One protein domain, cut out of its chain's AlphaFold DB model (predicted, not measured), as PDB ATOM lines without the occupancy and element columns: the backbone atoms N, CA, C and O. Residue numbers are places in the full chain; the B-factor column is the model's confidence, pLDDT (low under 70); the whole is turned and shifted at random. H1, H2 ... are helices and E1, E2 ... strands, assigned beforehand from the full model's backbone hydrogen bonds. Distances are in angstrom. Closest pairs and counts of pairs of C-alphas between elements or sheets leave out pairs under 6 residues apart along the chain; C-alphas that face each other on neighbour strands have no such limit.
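AT A GLANCE: This is residues 207 to 323 of the 323 residues of an uncharacterized protein of Phycisphaeraceae bacterium (UniProt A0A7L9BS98). A flat slab has a two-strand antiparallel ribbon, E1 and E2, near its middle, with H4 and the long helix H6 on one side of it and the small helix H1 on the other. H6 packs steeply on H4 with residues 312 to 320; H2 and H3 sit together near one end of the ribbon, and loops at Lys 211 and Arg 288 make the two far ends of the slab. Printed are 117 residues, with six named helices and two named strands in the order H1 E1 H2 H3 E2 H4 H5 H6. The class is mostly helix, and the whole is compact, with a radius of gyration of the C-alphas of 14.7 A and spans of 48 by 38 by 19 A.

HOW THE PARTS SIT: E1, residues 238 to 242, and E2, residues 267 to 271, are antiparallel neighbours at 144 degrees, with N 241 and O 268 2.8 A apart, within hydrogen-bond range. H4, residues 272 to 283, comes closest to E1 at the C-alphas of Arg 272 and Trp 238, 5.1 A apart. H6, residues 302 to 321, is near E2 and touches H4 at a steep tilt of 55 degrees, opposite ways; their closest C-alphas, Ala 316 and Val 274, are 6.1 A apart. H5, residues 293 to 296, touches H4 residues 281 to 283 alone, with C-alphas 294 and 282 closest at 5.1 A. H2, residues 246 to 249, and H3, residues 258 to 261, only just touch, with 3 pairs of C-alphas within 8 A, Gln 246 and Ile 261 the closest at 6.3 A. H1, residues 224 to 230, touches no helix. In H1, H4 and H6 every O i to N i+4 pair is within hydrogen-bond range; H2, H3 and H5 are too short for one.

IN THESE COORDINATES: H1 begins at C-alpha 224 (186.493, 209.052, 194.456). E1 and E2 are each 13.0 A long, H4 16.7 A. H6, 28.3 A, ends at C-alpha 321 (169.851, 202.167, 216.250).

THE WHOLE: The C-alphas farthest apart, Lys 211 and Arg 288, are 48.1 A apart. The printed part has no cut and no long link. Its mean pLDDT is 72.4; 36 residues are under 70, among them 207 to 219 and 314 to 323.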
ATOM      1  N   VAL A 207     190.140 217.005 208.903       40.88
ATOM      2  CA  VAL A 207     190.374 215.591 208.602       40.88
ATOM      3  C   VAL A 207     191.837 215.494 208.257       40.88
ATOM      4  O   VAL A 207     192.262 216.091 207.281       40.88
ATOM      5  N   ARG A 208     192.650 214.826 209.070       43.41
ATOM      6  CA  ARG A 208     194.060 214.699 208.720       43.41
ATOM      7  C   ARG A 208     194.189 213.669 207.611       43.41
ATOM      8  O   ARG A 208     193.624 212.580 207.723       43.41
ATOM      9  N   ASP A 209     194.909 214.016 206.552       48.91
ATOM     10  CA  ASP A 209     195.213 213.056 205.502       48.91
ATOM     11  C   ASP A 209     196.082 211.909 206.044       48.91
ATOM     12  O   ASP A 209     196.580 211.946 207.174       48.91
ATOM     13  N   ARG A 210     196.321 210.874 205.230       51.75
ATOM     14  CA  ARG A 210     197.238 209.773 205.597       51.75
ATOM     15  C   ARG A 210     198.656 210.233 205.969       51.75
ATOM     16  O   ARG A 210     199.392 209.461 206.575       51.75
ATOM     17  N   LYS A 211     199.053 211.452 205.597       43.09
ATOM     18  CA  LYS A 211     200.348 212.067 205.916       43.09
ATOM     19  C   LYS A 211     200.274 213.000 207.136       43.09
ATOM     20  O   LYS A 211     201.298 213.541 207.536       43.09
ATOM     21  N   GLY A 212     199.101 213.165 207.749       41.72
ATOM     22  CA  GLY A 212     198.879 213.997 208.927       41.72
ATOM     23  C   GLY A 212     198.535 215.465 208.642       41.72
ATOM     24  O   GLY A 212     198.425 216.231 209.607       41.72
ATOM     25  N   ASN A 213     198.354 215.861 207.375       41.25
ATOM     26  CA  ASN A 213     198.036 217.236 206.978       41.25
ATOM     27  C   ASN A 213     196.548 217.542 207.173       41.25
ATOM     28  O   ASN A 213     195.723 216.700 206.824       41.25
ATOM     29  N   PRO A 214     196.173 218.731 207.669       40.44
ATOM     30  CA  PRO A 214     194.774 219.120 207.787       40.44
ATOM     31  C   PRO A 214     194.114 219.222 206.404       40.44
ATOM     32  O   PRO A 214     194.546 219.993 205.550       40.44
ATOM     33  N   VAL A 215     193.043 218.461 206.201       46.31
ATOM     34  CA  VAL A 215     192.151 218.537 205.045       46.31
ATOM     35  C   VAL A 215     190.889 219.267 205.488       46.31
ATOM     36  O   VAL A 215     190.191 218.849 206.416       46.31
ATOM     37  N   GLY A 216     190.639 220.411 204.857       41.28
ATOM     38  CA  GLY A 216     189.474 221.238 205.140       41.28
ATOM     39  C   GLY A 216     188.224 220.745 204.400       41.28
ATOM     40  O   GLY A 216     188.334 220.055 203.386       41.28
ATOM     41  N   PRO A 217     187.021 221.146 204.842       41.53
ATOM     42  CA  PRO A 217     185.760 220.801 204.175       41.53
ATOM     43  C   PRO A 217     185.677 221.286 202.714       41.53
ATOM     44  O   PRO A 217     184.973 220.679 201.913       41.53
ATOM     45  N   GLY A 218     186.447 222.317 202.338       48.28
ATOM     46  CA  GLY A 218     186.565 222.810 200.958       48.28
ATOM     47  C   GLY A 218     187.509 222.010 200.049       48.28
ATOM     48  O   GLY A 218     187.693 222.378 198.891       48.28
ATOM     49  N   THR A 219     188.147 220.938 200.535       56.75
ATOM     50  CA  THR A 219     189.038 220.126 199.697       56.75
ATOM     51  C   THR A 219     188.237 219.181 198.795       56.75
ATOM     52  O   THR A 219     187.496 218.316 199.266       56.75
ATOM     53  N   SER A 220     188.422 219.341 197.484       71.88
ATOM     54  CA  SER A 220     187.776 218.560 196.424       71.88
ATOM     55  C   SER A 220     188.776 217.750 195.603       71.88
ATOM     56  O   SER A 220     189.910 218.184 195.391       71.88
ATOM     57  N   TYR A 221     188.330 216.628 195.049       80.25
ATOM     58  CA  TYR A 221     189.146 215.716 194.253       80.25
ATOM     59  C   TYR A 221     188.519 215.453 192.885       80.25
ATOM     60  O   TYR A 221     187.320 215.617 192.680       80.25
ATOM     61  N   ARG A 222     189.338 215.013 191.923       82.62
ATOM     62  CA  ARG A 222     188.851 214.688 190.572       82.62
ATOM     63  C   ARG A 222     188.218 213.300 190.483       82.62
ATOM     64  O   ARG A 222     187.564 212.998 189.492       82.62
ATOM     65  N   SER A 223     188.425 212.451 191.488       83.88
ATOM     66  CA  SER A 223     187.842 211.112 191.548       83.88
ATOM     67  C   SER A 223     187.647 210.634 192.984       83.88
ATOM     68  O   SER A 223     188.333 211.076 193.911       83.88
ATOM     69  N   PHE A 224     186.747 209.666 193.155       85.56
ATOM     70  CA  PHE A 224     186.493 209.052 194.456       85.56
ATOM     71  C   PHE A 224     187.720 208.326 195.026       85.56
ATOM     72  O   PHE A 224     187.944 208.343 196.233       85.56
ATOM     73  N   ASP A 225     188.557 207.735 194.172       88.38
ATOM     74  CA  ASP A 225     189.780 207.058 194.614       88.38
ATOM     75  C   ASP A 225     190.810 208.034 195.183       88.38
ATOM     76  O   ASP A 225     191.513 207.707 196.140       88.38
ATOM     77  N   GLN A 226     190.902 209.243 194.618       83.38
ATOM     78  CA  GLN A 226     191.757 210.299 195.162       83.38
ATOM     79  C   GLN A 226     191.252 210.758 196.532       83.38
ATOM     80  O   GLN A 226     192.051 210.853 197.463       83.38
ATOM     81  N   LEU A 227     189.936 210.942 196.678       81.00
ATOM     82  CA  LEU A 227     189.311 211.268 197.959       81.00
ATOM     83  C   LEU A 227     189.578 210.170 199.005       81.00
ATOM     84  O   LEU A 227     190.081 210.462 200.084       81.00
ATOM     85  N   LYS A 228     189.357 208.891 198.675       81.56
ATOM     86  CA  LYS A 228     189.640 207.760 199.583       81.56
ATOM     87  C   LYS A 228     191.098 207.672 200.024       81.56
ATOM     88  O   LYS A 228     191.365 207.271 201.151       81.56
ATOM     89  N   LYS A 229     192.044 208.004 199.140       81.44
ATOM     90  CA  LYS A 229     193.478 208.032 199.475       81.44
ATOM     91  C   LYS A 229     193.823 209.168 200.435       81.44
ATOM     92  O   LYS A 229     194.781 209.030 201.192       81.44
ATOM     93  N   ALA A 230     193.085 210.273 200.363       69.94
ATOM     94  CA  ALA A 230     193.283 211.427 201.220       69.94
ATOM     95  C   ALA A 230     192.583 211.293 202.576       69.94
ATOM     96  O   ALA A 230     193.046 211.881 203.538       69.94
ATOM     97  N   LEU A 231     191.509 210.514 202.678       68.69
ATOM     98  CA  LEU A 231     190.794 210.287 203.933       68.69
ATOM     99  C   LEU A 231     191.479 209.229 204.821       68.69
ATOM    100  O   LEU A 231     192.231 208.381 204.322       68.69
ATOM    101  N   PRO A 232     191.214 209.240 206.142       67.88
ATOM    102  CA  PRO A 232     191.691 208.195 207.033       67.88
ATOM    103  C   PRO A 232     191.088 206.837 206.662       67.88
ATOM    104  O   PRO A 232     189.984 206.729 206.116       67.88
ATOM    105  N   GLU A 233     191.838 205.785 206.971       72.88
ATOM    106  CA  GLU A 233     191.374 204.418 206.787       72.88
ATOM    107  C   GLU A 233     190.277 204.097 207.805       72.88
ATOM    108  O   GLU A 233     190.420 204.354 209.002       72.88
ATOM    109  N   LEU A 234     189.157 203.574 207.306       69.81
ATOM    110  CA  LEU A 234     188.014 203.194 208.124       69.81
ATOM    111  C   LEU A 234     188.099 201.709 208.508       69.81
ATOM    112  O   LEU A 234     188.646 200.912 207.741       69.81
ATOM    113  N   PRO A 235     187.515 201.305 209.652       70.44
ATOM    114  CA  PRO A 235     187.324 199.895 209.971       70.44
ATOM    115  C   PRO A 235     186.545 199.163 208.868       70.44
ATOM    116  O   PRO A 235     185.743 199.765 208.158       70.44
ATOM    117  N   LYS A 236     186.720 197.839 208.765       72.06
ATOM    118  CA  LYS A 236     186.114 197.000 207.709       72.06
ATOM    119  C   LYS A 236     184.586 197.150 207.585       72.06
ATOM    120  O   LYS A 236     184.046 197.076 206.477       72.06
ATOM    121  N   GLU A 237     183.915 197.394 208.709       72.94
ATOM    122  CA  GLU A 237     182.458 197.552 208.801       72.94
ATOM    123  C   GLU A 237     181.955 198.960 208.466       72.94
ATOM    124  O   GLU A 237     180.754 199.203 208.498       72.94
ATOM    125  N   TRP A 238     182.845 199.896 208.131       79.12
ATOM    126  CA  TRP A 238     182.512 201.286 207.841       79.12
ATOM    127  C   TRP A 238     182.890 201.651 206.409       79.12
ATOM    128  O   TRP A 238     183.837 201.122 205.826       79.12
ATOM    129  N   VAL A 239     182.132 202.574 205.828       80.44
ATOM    130  CA  VAL A 239     182.341 203.056 204.466       80.44
ATOM    131  C   VAL A 239     182.141 204.565 204.394       80.44
ATOM    132  O   VAL A 239     181.358 205.145 205.142       80.44
ATOM    133  N   TRP A 240     182.850 205.197 203.461       80.00
ATOM    134  CA  TRP A 240     182.612 206.587 203.086       80.00
ATOM    135  C   TRP A 240     181.375 206.665 202.192       80.00
ATOM    136  O   TRP A 240     181.385 206.139 201.076       80.00
ATOM    137  N   HIS A 241     180.324 207.309 202.688       81.00
ATOM    138  CA  HIS A 241     179.074 207.555 201.979       81.00
ATOM    139  C   HIS A 241     179.038 208.994 201.467       81.00
ATOM    140  O   HIS A 241     179.360 209.914 202.212       81.00
ATOM    141  N   HIS A 242     178.640 209.185 200.208       87.50
ATOM    142  CA  HIS A 242     178.393 210.520 199.668       87.50
ATOM    143  C   HIS A 242     176.993 210.978 200.074       87.50
ATOM    144  O   HIS A 242     176.028 210.288 199.755       87.50
ATOM    145  N   VAL A 243     176.884 212.131 200.733       79.56
ATOM    146  CA  VAL A 243     175.601 212.696 201.174       79.56
ATOM    147  C   VAL A 243     174.768 213.132 199.967       79.56
ATOM    148  O   VAL A 243     173.614 212.733 199.842       79.56
ATOM    149  N   VAL A 244     175.371 213.880 199.037       82.75
ATOM    150  CA  VAL A 244     174.834 214.075 197.685       82.75
ATOM    151  C   VAL A 244     175.311 212.929 196.804       82.75
ATOM    152  O   VAL A 244     176.517 212.724 196.633       82.75
ATOM    153  N   GLU A 245     174.367 212.188 196.224       87.25
ATOM    154  CA  GLU A 245     174.667 210.961 195.488       87.25
ATOM    155  C   GLU A 245     175.622 211.166 194.305       87.25
ATOM    156  O   GLU A 245     175.467 212.066 193.478       87.25
ATOM    157  N   GLN A 246     176.537 210.209 194.126       90.12
ATOM    158  CA  GLN A 246     177.478 210.209 193.005       90.12
ATOM    159  C   GLN A 246     176.790 210.215 191.630       90.12
ATOM    160  O   GLN A 246     177.336 210.760 190.671       90.12
ATOM    161  N   CYS A 247     175.588 209.637 191.516       87.88
ATOM    162  CA  CYS A 247     174.864 209.575 190.246       87.88
ATOM    163  C   CYS A 247     174.490 210.967 189.702       87.88
ATOM    164  O   CYS A 247     174.318 211.124 188.493       87.88
ATOM    165  N   GLN A 248     174.438 211.986 190.565       88.94
ATOM    166  CA  GLN A 248     174.052 213.354 190.222       88.94
ATOM    167  C   GLN A 248     175.103 214.094 189.381       88.94
ATOM    168  O   GLN A 248     174.804 215.159 188.847       88.94
ATOM    169  N   GLN A 249     176.289 213.502 189.179       89.62
ATOM    170  CA  GLN A 249     177.278 213.972 188.197       89.62
ATOM    171  C   GLN A 249     176.790 213.854 186.749       89.62
ATOM    172  O   GLN A 249     177.324 214.509 185.857       89.62
ATOM    173  N   SER A 250     175.803 212.992 186.484       88.50
ATOM    174  CA  SER A 250     175.289 212.807 185.129       88.50
ATOM    175  C   SER A 250     174.692 214.116 184.588       88.50
ATOM    176  O   SER A 250     173.851 214.710 185.269       88.50
ATOM    177  N   PRO A 251     175.032 214.522 183.345       86.69
ATOM    178  CA  PRO A 251     174.418 215.681 182.691       86.69
ATOM    179  C   PRO A 251     172.895 215.569 182.548       86.69
ATOM    180  O   PRO A 251     172.203 216.575 182.534       86.69
ATOM    181  N   ASN A 252     172.365 214.341 182.498       86.75
ATOM    182  CA  ASN A 252     170.926 214.064 182.394       86.75
ATOM    183  C   ASN A 252     170.201 214.104 183.755       86.75
ATOM    184  O   ASN A 252     169.035 213.721 183.849       86.75
ATOM    185  N   ARG A 253     170.903 214.484 184.829       88.25
ATOM    186  CA  ARG A 253     170.360 214.654 186.181       88.25
ATOM    187  C   ARG A 253     170.617 216.084 186.648       88.25
ATOM    188  O   ARG A 253     169.985 217.001 186.145       88.25
ATOM    189  N   SER A 254     171.536 216.268 187.592       86.88
ATOM    190  CA  SER A 254     171.889 217.584 188.140       86.88
ATOM    191  C   SER A 254     173.217 218.115 187.595       86.88
ATOM    192  O   SER A 254     173.533 219.280 187.799       86.88
ATOM    193  N   GLY A 255     173.994 217.284 186.888       87.12
ATOM    194  CA  GLY A 255     175.221 217.698 186.205       87.12
ATOM    195  C   GLY A 255     176.319 218.229 187.127       87.12
ATOM    196  O   GLY A 255     177.134 219.039 186.685       87.12
ATOM    197  N   PHE A 256     176.351 217.820 188.400       85.62
ATOM    198  CA  PHE A 256     177.356 218.328 189.332       85.62
ATOM    199  C   PHE A 256     178.767 217.929 188.916       85.62
ATOM    200  O   PHE A 256     179.021 216.827 188.426       85.62
ATOM    201  N   THR A 257     179.720 218.824 189.164       82.12
ATOM    202  CA  THR A 257     181.118 218.545 188.850       82.12
ATOM    203  C   THR A 257     181.673 217.443 189.754       82.12
ATOM    204  O   THR A 257     181.285 217.301 190.918       82.12
ATOM    205  N   ALA A 258     182.654 216.695 189.244       81.44
ATOM    206  CA  ALA A 258     183.363 215.684 190.028       81.44
ATOM    207  C   ALA A 258     183.967 216.267 191.321       81.44
ATOM    208  O   ALA A 258     183.963 215.595 192.346       81.44
ATOM    209  N   ALA A 259     184.412 217.529 191.294       71.81
ATOM    210  CA  ALA A 259     184.960 218.228 192.454       71.81
ATOM    211  C   ALA A 259     183.908 218.489 193.549       71.81
ATOM    212  O   ALA A 259     184.200 218.306 194.728       71.81
ATOM    213  N   GLN A 260     182.680 218.863 193.175       73.00
ATOM    214  CA  GLN A 260     181.584 219.061 194.134       73.00
ATOM    215  C   GLN A 260     181.178 217.745 194.805       73.00
ATOM    216  O   GLN A 260     180.925 217.704 196.011       73.00
ATOM    217  N   ILE A 261     181.146 216.661 194.030       82.94
ATOM    218  CA  ILE A 261     180.729 215.349 194.527       82.94
ATOM    219  C   ILE A 261     181.832 214.666 195.332       82.94
ATOM    220  O   ILE A 261     181.556 214.142 196.409       82.94
ATOM    221  N   HIS A 262     183.076 214.682 194.859       84.00
ATOM    222  CA  HIS A 262     184.216 214.074 195.540       84.00
ATOM    223  C   HIS A 262     184.925 215.094 196.434       84.00
ATOM    224  O   HIS A 262     186.102 215.396 196.238       84.00
ATOM    225  N   SER A 263     184.210 215.625 197.421       74.31
ATOM    226  CA  SER A 263     184.734 216.585 198.396       74.31
ATOM    227  C   SER A 263     184.598 216.064 199.820       74.31
ATOM    228  O   SER A 263     183.726 215.244 200.111       74.31
ATOM    229  N   VAL A 264     185.458 216.551 200.719       62.44
ATOM    230  CA  VAL A 264     185.388 216.199 202.149       62.44
ATOM    231  C   VAL A 264     184.075 216.671 202.775       62.44
ATOM    232  O   VAL A 264     183.515 215.963 203.604       62.44
ATOM    233  N   GLY A 265     183.538 217.812 202.331       60.50
ATOM    234  CA  GLY A 265     182.229 218.305 202.768       60.50
ATOM    235  C   GLY A 265     181.033 217.451 202.322       60.50
ATOM    236  O   GLY A 265     179.975 217.548 202.932       60.50
ATOM    237  N   ASN A 266     181.191 216.596 201.304       74.44
ATOM    238  CA  ASN A 266     180.111 215.756 200.775       74.44
ATOM    239  C   ASN A 266     180.160 214.299 201.253       74.44
ATOM    240  O   ASN A 266     179.352 213.486 200.804       74.44
ATOM    241  N   VAL A 267     181.123 213.914 202.092       72.81
ATOM    242  CA  VAL A 267     181.271 212.518 202.522       72.81
ATOM    243  C   VAL A 267     181.219 212.368 204.028       72.81
ATOM    244  O   VAL A 267     181.747 213.176 204.782       72.81
ATOM    245  N   ILE A 268     180.604 211.276 204.462       70.00
ATOM    246  CA  ILE A 268     180.462 210.922 205.869       70.00
ATOM    247  C   ILE A 268     180.753 209.436 206.056       70.00
ATOM    248  O   ILE A 268     180.417 208.605 205.210       70.00
ATOM    249  N   ALA A 269     181.437 209.099 207.145       74.50
ATOM    250  CA  ALA A 269     181.688 207.712 207.503       74.50
ATOM    251  C   ALA A 269     180.418 207.123 208.121       74.50
ATOM    252  O   ALA A 269     179.896 207.659 209.097       74.50
ATOM    253  N   VAL A 270     179.933 206.018 207.564       71.25
ATOM    254  CA  VAL A 270     178.730 205.320 208.039       71.25
ATOM    255  C   VAL A 270     178.996 203.816 208.110       71.25
ATOM    256  O   VAL A 270     179.836 203.309 207.355       71.25
ATOM    257  N   PRO A 271     178.284 203.064 208.965       75.56
ATOM    258  CA  PRO A 271     178.316 201.608 208.918       75.56
ATOM    259  C   PRO A 271     177.902 201.082 207.537       75.56
ATOM    260  O   PRO A 271     177.019 201.635 206.874       75.56
ATOM    261  N   ARG A 272     178.510 199.977 207.105       77.00
ATOM    262  CA  ARG A 272     178.220 199.307 205.830       77.00
ATOM    263  C   ARG A 272     176.736 198.953 205.707       77.00
ATOM    264  O   ARG A 272     176.157 199.150 204.640       77.00
ATOM    265  N   GLU A 273     176.129 198.521 206.807       77.00
ATOM    266  CA  GLU A 273     174.703 198.200 206.896       77.00
ATOM    267  C   GLU A 273     173.819 199.427 206.626       77.00
ATOM    268  O   GLU A 273     172.883 199.362 205.831       77.00
ATOM    269  N   VAL A 274     174.163 200.577 207.217       73.81
ATOM    270  CA  VAL A 274     173.455 201.854 207.015       73.81
ATOM    271  C   VAL A 274     173.571 202.305 205.561       73.81
ATOM    272  O   VAL A 274     172.579 202.700 204.954       73.81
ATOM    273  N   ASN A 275     174.760 202.183 204.963       83.00
ATOM    274  CA  ASN A 275     174.956 202.499 203.549       83.00
ATOM    275  C   ASN A 275     174.120 201.592 202.625       83.00
ATOM    276  O   ASN A 275     173.585 202.067 201.625       83.00
ATOM    277  N   SER A 276     173.985 200.305 202.961       83.56
ATOM    278  CA  SER A 276     173.126 199.364 202.228       83.56
ATOM    279  C   SER A 276     171.646 199.765 202.312       83.56
ATOM    280  O   SER A 276     170.959 199.835 201.292       83.56
ATOM    281  N   ARG A 277     171.168 200.131 203.510       79.62
ATOM    282  CA  ARG A 277     169.794 200.624 203.719       79.62
ATOM    283  C   ARG A 277     169.524 201.919 202.956       79.62
ATOM    284  O   ARG A 277     168.500 202.021 202.284       79.62
ATOM    285  N   LEU A 278     170.458 202.873 202.984       80.00
ATOM    286  CA  LEU A 278     170.345 204.126 202.231       80.00
ATOM    287  C   LEU A 278     170.233 203.895 200.726       80.00
ATOM    288  O   LEU A 278     169.404 204.526 200.074       80.00
ATOM    289  N   ALA A 279     171.006 202.956 200.176       81.12
ATOM    290  CA  ALA A 279     170.870 202.584 198.771       81.12
ATOM    291  C   ALA A 279     169.448 202.078 198.446       81.12
ATOM    292  O   ALA A 279     168.920 202.386 197.377       81.12
ATOM    293  N   GLY A 280     168.811 201.365 199.382       79.38
ATOM    294  CA  GLY A 280     167.403 200.970 199.299       79.38
ATOM    295  C   GLY A 280     166.439 202.160 199.332       79.38
ATOM    296  O   GLY A 280     165.557 202.241 198.480       79.38
ATOM    297  N   VAL A 281     166.645 203.118 200.242       76.69
ATOM    298  CA  VAL A 281     165.834 204.349 200.349       76.69
ATOM    299  C   VAL A 281     165.857 205.141 199.038       76.69
ATOM    300  O   VAL A 281     164.807 205.488 198.500       76.69
ATOM    301  N   TYR A 282     167.033 205.356 198.451       73.31
ATOM    302  CA  TYR A 282     167.158 206.068 197.175       73.31
ATOM    303  C   TYR A 282     166.626 205.286 195.965       73.31
ATOM    304  O   TYR A 282     166.267 205.878 194.938       73.31
ATOM    305  N   ALA A 283     166.555 203.959 196.075       78.88
ATOM    306  CA  ALA A 283     165.926 203.080 195.098       78.88
ATOM    307  C   ALA A 283     164.414 202.890 195.323       78.88
ATOM    308  O   ALA A 283     163.771 202.249 194.492       78.88
ATOM    309  N   ALA A 284     163.837 203.449 196.387       74.19
ATOM    310  CA  ALA A 284     162.408 203.369 196.643       74.19
ATOM    311  C   ALA A 284     161.620 204.325 195.733       74.19
ATOM    312  O   ALA A 284     162.097 205.399 195.348       74.19
ATOM    313  N   LEU A 285     160.392 203.931 195.393       73.75
ATOM    314  CA  LEU A 285     159.451 204.787 194.677       73.75
ATOM    315  C   LEU A 285     158.903 205.852 195.627       73.75
ATOM    316  O   LEU A 285     158.432 205.541 196.720       73.75
ATOM    317  N   TRP A 286     158.940 207.108 195.192       69.81
ATOM    318  CA  TRP A 286     158.349 208.209 195.932       69.81
ATOM    319  C   TRP A 286     156.817 208.125 195.854       69.81
ATOM    320  O   TRP A 286     156.272 208.173 194.745       69.81
ATOM    321  N   PRO A 287     156.095 208.047 196.992       62.31
ATOM    322  CA  PRO A 287     154.662 207.733 197.005       62.31
ATOM    323  C   PRO A 287     153.785 208.681 196.181       62.31
ATOM    324  O   PRO A 287     152.748 208.279 195.665       62.31
ATOM    325  N   ARG A 288     154.194 209.948 196.055       68.00
ATOM    326  CA  ARG A 288     153.383 210.999 195.423       68.00
ATOM    327  C   ARG A 288     153.591 211.122 193.913       68.00
ATOM    328  O   ARG A 288     152.729 211.662 193.231       68.00
ATOM    329  N   SER A 289     154.729 210.669 193.397       66.81
ATOM    330  CA  SER A 289     155.103 210.845 191.986       66.81
ATOM    331  C   SER A 289     155.343 209.530 191.251       66.81
ATOM    332  O   SER A 289     155.405 209.536 190.026       66.81
ATOM    333  N   GLY A 290     155.509 208.410 191.965       74.38
ATOM    334  CA  GLY A 290     155.793 207.108 191.360       74.38
ATOM    335  C   GLY A 290     157.165 207.023 190.681       74.38
ATOM    336  O   GLY A 290     157.456 206.027 190.028       74.38
ATOM    337  N   VAL A 291     158.022 208.040 190.830       79.50
ATOM    338  CA  VAL A 291     159.419 207.996 190.383       79.50
ATOM    339  C   VAL A 291     160.332 207.632 191.548       79.50
ATOM    340  O   VAL A 291     159.992 207.848 192.707       79.50
ATOM    341  N   LEU A 292     161.512 207.091 191.250       77.56
ATOM    342  CA  LEU A 292     162.517 206.800 192.276       77.56
ATOM    343  C   LEU A 292     162.879 208.070 193.056       77.56
ATOM    344  O   LEU A 292     163.076 209.121 192.440       77.56
ATOM    345  N   LEU A 293     163.050 207.963 194.377       77.19
ATOM    346  CA  LEU A 293     163.422 209.082 195.251       77.19
ATOM    347  C   LEU A 293     164.636 209.852 194.707       77.19
ATOM    348  O   LEU A 293     164.579 211.068 194.548       77.19
ATOM    349  N   ARG A 294     165.695 209.153 194.287       79.69
ATOM    350  CA  ARG A 294     166.878 209.794 193.681       79.69
ATOM    351  C   ARG A 294     166.605 210.616 192.422       79.69
ATOM    352  O   ARG A 294     167.372 211.519 192.113       79.69
ATOM    353  N   ASN A 295     165.544 210.299 191.680       84.31
ATOM    354  CA  ASN A 295     165.163 211.043 190.481       84.31
ATOM    355  C   ASN A 295     164.306 212.269 190.823       84.31
ATOM    356  O   ASN A 295     164.315 213.225 190.056       84.31
ATOM    357  N   THR A 296     163.617 212.276 191.972       82.19
ATOM    358  CA  THR A 296     162.894 213.471 192.455       82.19
ATOM    359  C   THR A 296     163.832 214.636 192.769       82.19
ATOM    360  O   THR A 296     163.416 215.787 192.729       82.19
ATOM    361  N   MET A 297     165.107 214.337 193.034       79.62
ATOM    362  CA  MET A 297     166.134 215.329 193.342       79.62
ATOM    363  C   MET A 297     166.828 215.913 192.103       79.62
ATOM    364  O   MET A 297     167.630 216.835 192.238       79.62
ATOM    365  N   ASN A 298     166.552 215.396 190.901       86.00
ATOM    366  CA  ASN A 298     167.201 215.869 189.680       86.00
ATOM    367  C   ASN A 298     166.892 217.359 189.442       86.00
ATOM    368  O   ASN A 298     165.732 217.766 189.464       86.00
ATOM    369  N   GLY A 299     167.929 218.160 189.187       78.56
ATOM    370  CA  GLY A 299     167.793 219.594 188.908       78.56
ATOM    371  C   GLY A 299     167.658 220.483 190.150       78.56
ATOM    372  O   GLY A 299     167.630 221.705 190.020       78.56
ATOM    373  N   LEU A 300     167.618 219.908 191.359       78.12
ATOM    374  CA  LEU A 300     167.747 220.685 192.594       78.12
ATOM    375  C   LEU A 300     169.180 221.204 192.761       78.12
ATOM    376  O   LEU A 300     170.134 220.550 192.337       78.12
ATOM    377  N   SER A 301     169.337 222.344 193.442       76.94
ATOM    378  CA  SER A 301     170.659 222.859 193.809       76.94
ATOM    379  C   SER A 301     171.401 221.894 194.736       76.94
ATOM    380  O   SER A 301     170.791 221.079 195.434       76.94
ATOM    381  N   TYR A 302     172.728 222.012 194.761       72.31
ATOM    382  CA  TYR A 302     173.586 221.177 195.597       72.31
ATOM    383  C   TYR A 302     173.169 221.219 197.074       72.31
ATOM    384  O   TYR A 302     172.977 220.168 197.677       72.31
ATOM    385  N   ASP A 303     172.914 222.409 197.624       66.12
ATOM    386  CA  ASP A 303     172.541 222.578 199.037       66.12
ATOM    387  C   ASP A 303     171.200 221.916 199.376       66.12
ATOM    388  O   ASP A 303     171.054 221.290 200.425       66.12
ATOM    389  N   LYS A 304     170.227 221.979 198.454       68.31
ATOM    390  CA  LYS A 304     168.933 221.300 198.620       68.31
ATOM    391  C   LYS A 304     169.099 219.782 198.634       68.31
ATOM    392  O   LYS A 304     168.464 219.107 199.443       68.31
ATOM    393  N   GLN A 305     169.964 219.243 197.774       76.12
ATOM    394  CA  GLN A 305     170.265 217.810 197.763       76.12
ATOM    395  C   GLN A 305     171.078 217.384 198.987       76.12
ATOM    396  O   GLN A 305     170.839 216.305 199.521       76.12
ATOM    397  N   LEU A 306     171.987 218.233 199.468       70.00
ATOM    398  CA  LEU A 306     172.768 217.984 200.676       70.00
ATOM    399  C   LEU A 306     171.855 217.909 201.906       70.00
ATOM    400  O   LEU A 306     171.931 216.948 202.671       70.00
ATOM    401  N   ALA A 307     170.939 218.869 202.062       62.66
ATOM    402  CA  ALA A 307     169.957 218.871 203.144       62.66
ATOM    403  C   ALA A 307     169.035 217.638 203.093       62.66
ATOM    404  O   ALA A 307     168.825 216.975 204.112       62.66
ATOM    405  N   ALA A 308     168.532 217.283 201.905       70.25
ATOM    406  CA  ALA A 308     167.727 216.077 201.714       70.25
ATOM    407  C   ALA A 308     168.519 214.800 202.053       70.25
ATOM    408  O   ALA A 308     168.031 213.944 202.795       70.25
ATOM    409  N   GLY A 309     169.766 214.698 201.588       73.56
ATOM    410  CA  GLY A 309     170.641 213.562 201.862       73.56
ATOM    411  C   GLY A 309     170.950 213.387 203.349       73.56
ATOM    412  O   GLY A 309     170.883 212.269 203.863       73.56
ATOM    413  N   LEU A 310     171.193 214.485 204.078       73.69
ATOM    414  CA  LEU A 310     171.357 214.454 205.536       73.69
ATOM    415  C   LEU A 310     170.091 213.960 206.248       73.69
ATOM    416  O   LEU A 310     170.192 213.218 207.224       73.69
ATOM    417  N   ASN A 311     168.901 214.324 205.767       70.88
ATOM    418  CA  ASN A 311     167.643 213.854 206.350       70.88
ATOM    419  C   ASN A 311     167.433 212.348 206.138       70.88
ATOM    420  O   ASN A 311     167.075 211.646 207.088       70.88
ATOM    421  N   HIS A 312     167.717 211.834 204.938       74.31
ATOM    422  CA  HIS A 312     167.663 210.394 204.666       74.31
ATOM    423  C   HIS A 312     168.696 209.619 205.486       74.31
ATOM    424  O   HIS A 312     168.375 208.578 206.058       74.31
ATOM    425  N   LEU A 313     169.910 210.157 205.623       70.56
ATOM    426  CA  LEU A 313     170.948 209.590 206.481       70.56
ATOM    427  C   LEU A 313     170.505 209.519 207.947       70.56
ATOM    428  O   LEU A 313     170.632 208.468 208.573       70.56
ATOM    429  N   LYS A 314     169.945 210.610 208.486       68.38
ATOM    430  CA  LYS A 314     169.402 210.644 209.852       68.38
ATOM    431  C   LYS A 314     168.316 209.587 210.049       68.38
ATOM    432  O   LYS A 314     168.304 208.913 211.074       68.38
ATOM    433  N   GLN A 315     167.420 209.423 209.078       65.12
ATOM    434  CA  GLN A 315     166.387 208.392 209.132       65.12
ATOM    435  C   GLN A 315     166.991 206.981 209.149       65.12
ATOM    436  O   GLN A 315     166.660 206.198 210.037       65.12
ATOM    437  N   ALA A 316     167.915 206.681 208.235       68.06
ATOM    438  CA  ALA A 316     168.551 205.368 208.158       68.06
ATOM    439  C   ALA A 316     169.357 205.027 209.423       68.06
ATOM    440  O   ALA A 316     169.368 203.876 209.857       68.06
ATOM    441  N   LEU A 317     170.004 206.023 210.040       64.75
ATOM    442  CA  LEU A 317     170.691 205.862 211.321       64.75
ATOM    443  C   LEU A 317     169.707 205.581 212.463       64.75
ATOM    444  O   LEU A 317     169.948 204.669 213.249       64.75
ATOM    445  N   ARG A 318     168.573 206.293 212.536       64.19
ATOM    446  CA  ARG A 318     167.526 206.015 213.538       64.19
ATOM    447  C   ARG A 318     166.976 204.595 213.414       64.19
ATOM    448  O   ARG A 318     166.863 203.898 214.414       64.19
ATOM    449  N   GLU A 319     166.695 204.143 212.196       65.94
ATOM    450  CA  GLU A 319     166.224 202.775 211.932       65.94
ATOM    451  C   GLU A 319     167.285 201.706 212.234       65.94
ATOM    452  O   GLU A 319     166.952 200.548 212.476       65.94
ATOM    453  N   PHE A 320     168.569 202.064 212.177       64.38
ATOM    454  CA  PHE A 320     169.669 201.170 212.529       64.38
ATOM    455  C   PHE A 320     169.871 201.056 214.044       64.38
ATOM    456  O   PHE A 320     170.154 199.966 214.522       64.38
ATOM    457  N   HIS A 321     169.710 202.151 214.790       55.06
ATOM    458  CA  HIS A 321     169.851 202.167 216.250       55.06
ATOM    459  C   HIS A 321     168.584 201.742 217.008       55.06
ATOM    460  O   HIS A 321     168.681 201.323 218.155       55.06
ATOM    461  N   GLY A 322     167.406 201.857 216.388       48.81
ATOM    462  CA  GLY A 322     166.118 201.434 216.952       48.81
ATOM    463  C   GLY A 322     165.789 199.945 216.771       48.81
ATOM    464  O   GLY A 322     164.621 199.577 216.884       48.81
ATOM    465  N   GLN A 323     166.786 199.117 216.445       44.47
ATOM    466  CA  GLN A 323     166.720 197.650 216.358       44.47
ATOM    467  C   GLN A 323     167.667 197.037 217.385       44.47
ATOM    468  O   GLN A 323     167.301 195.975 217.935       44.47
TER     469      GLN A 323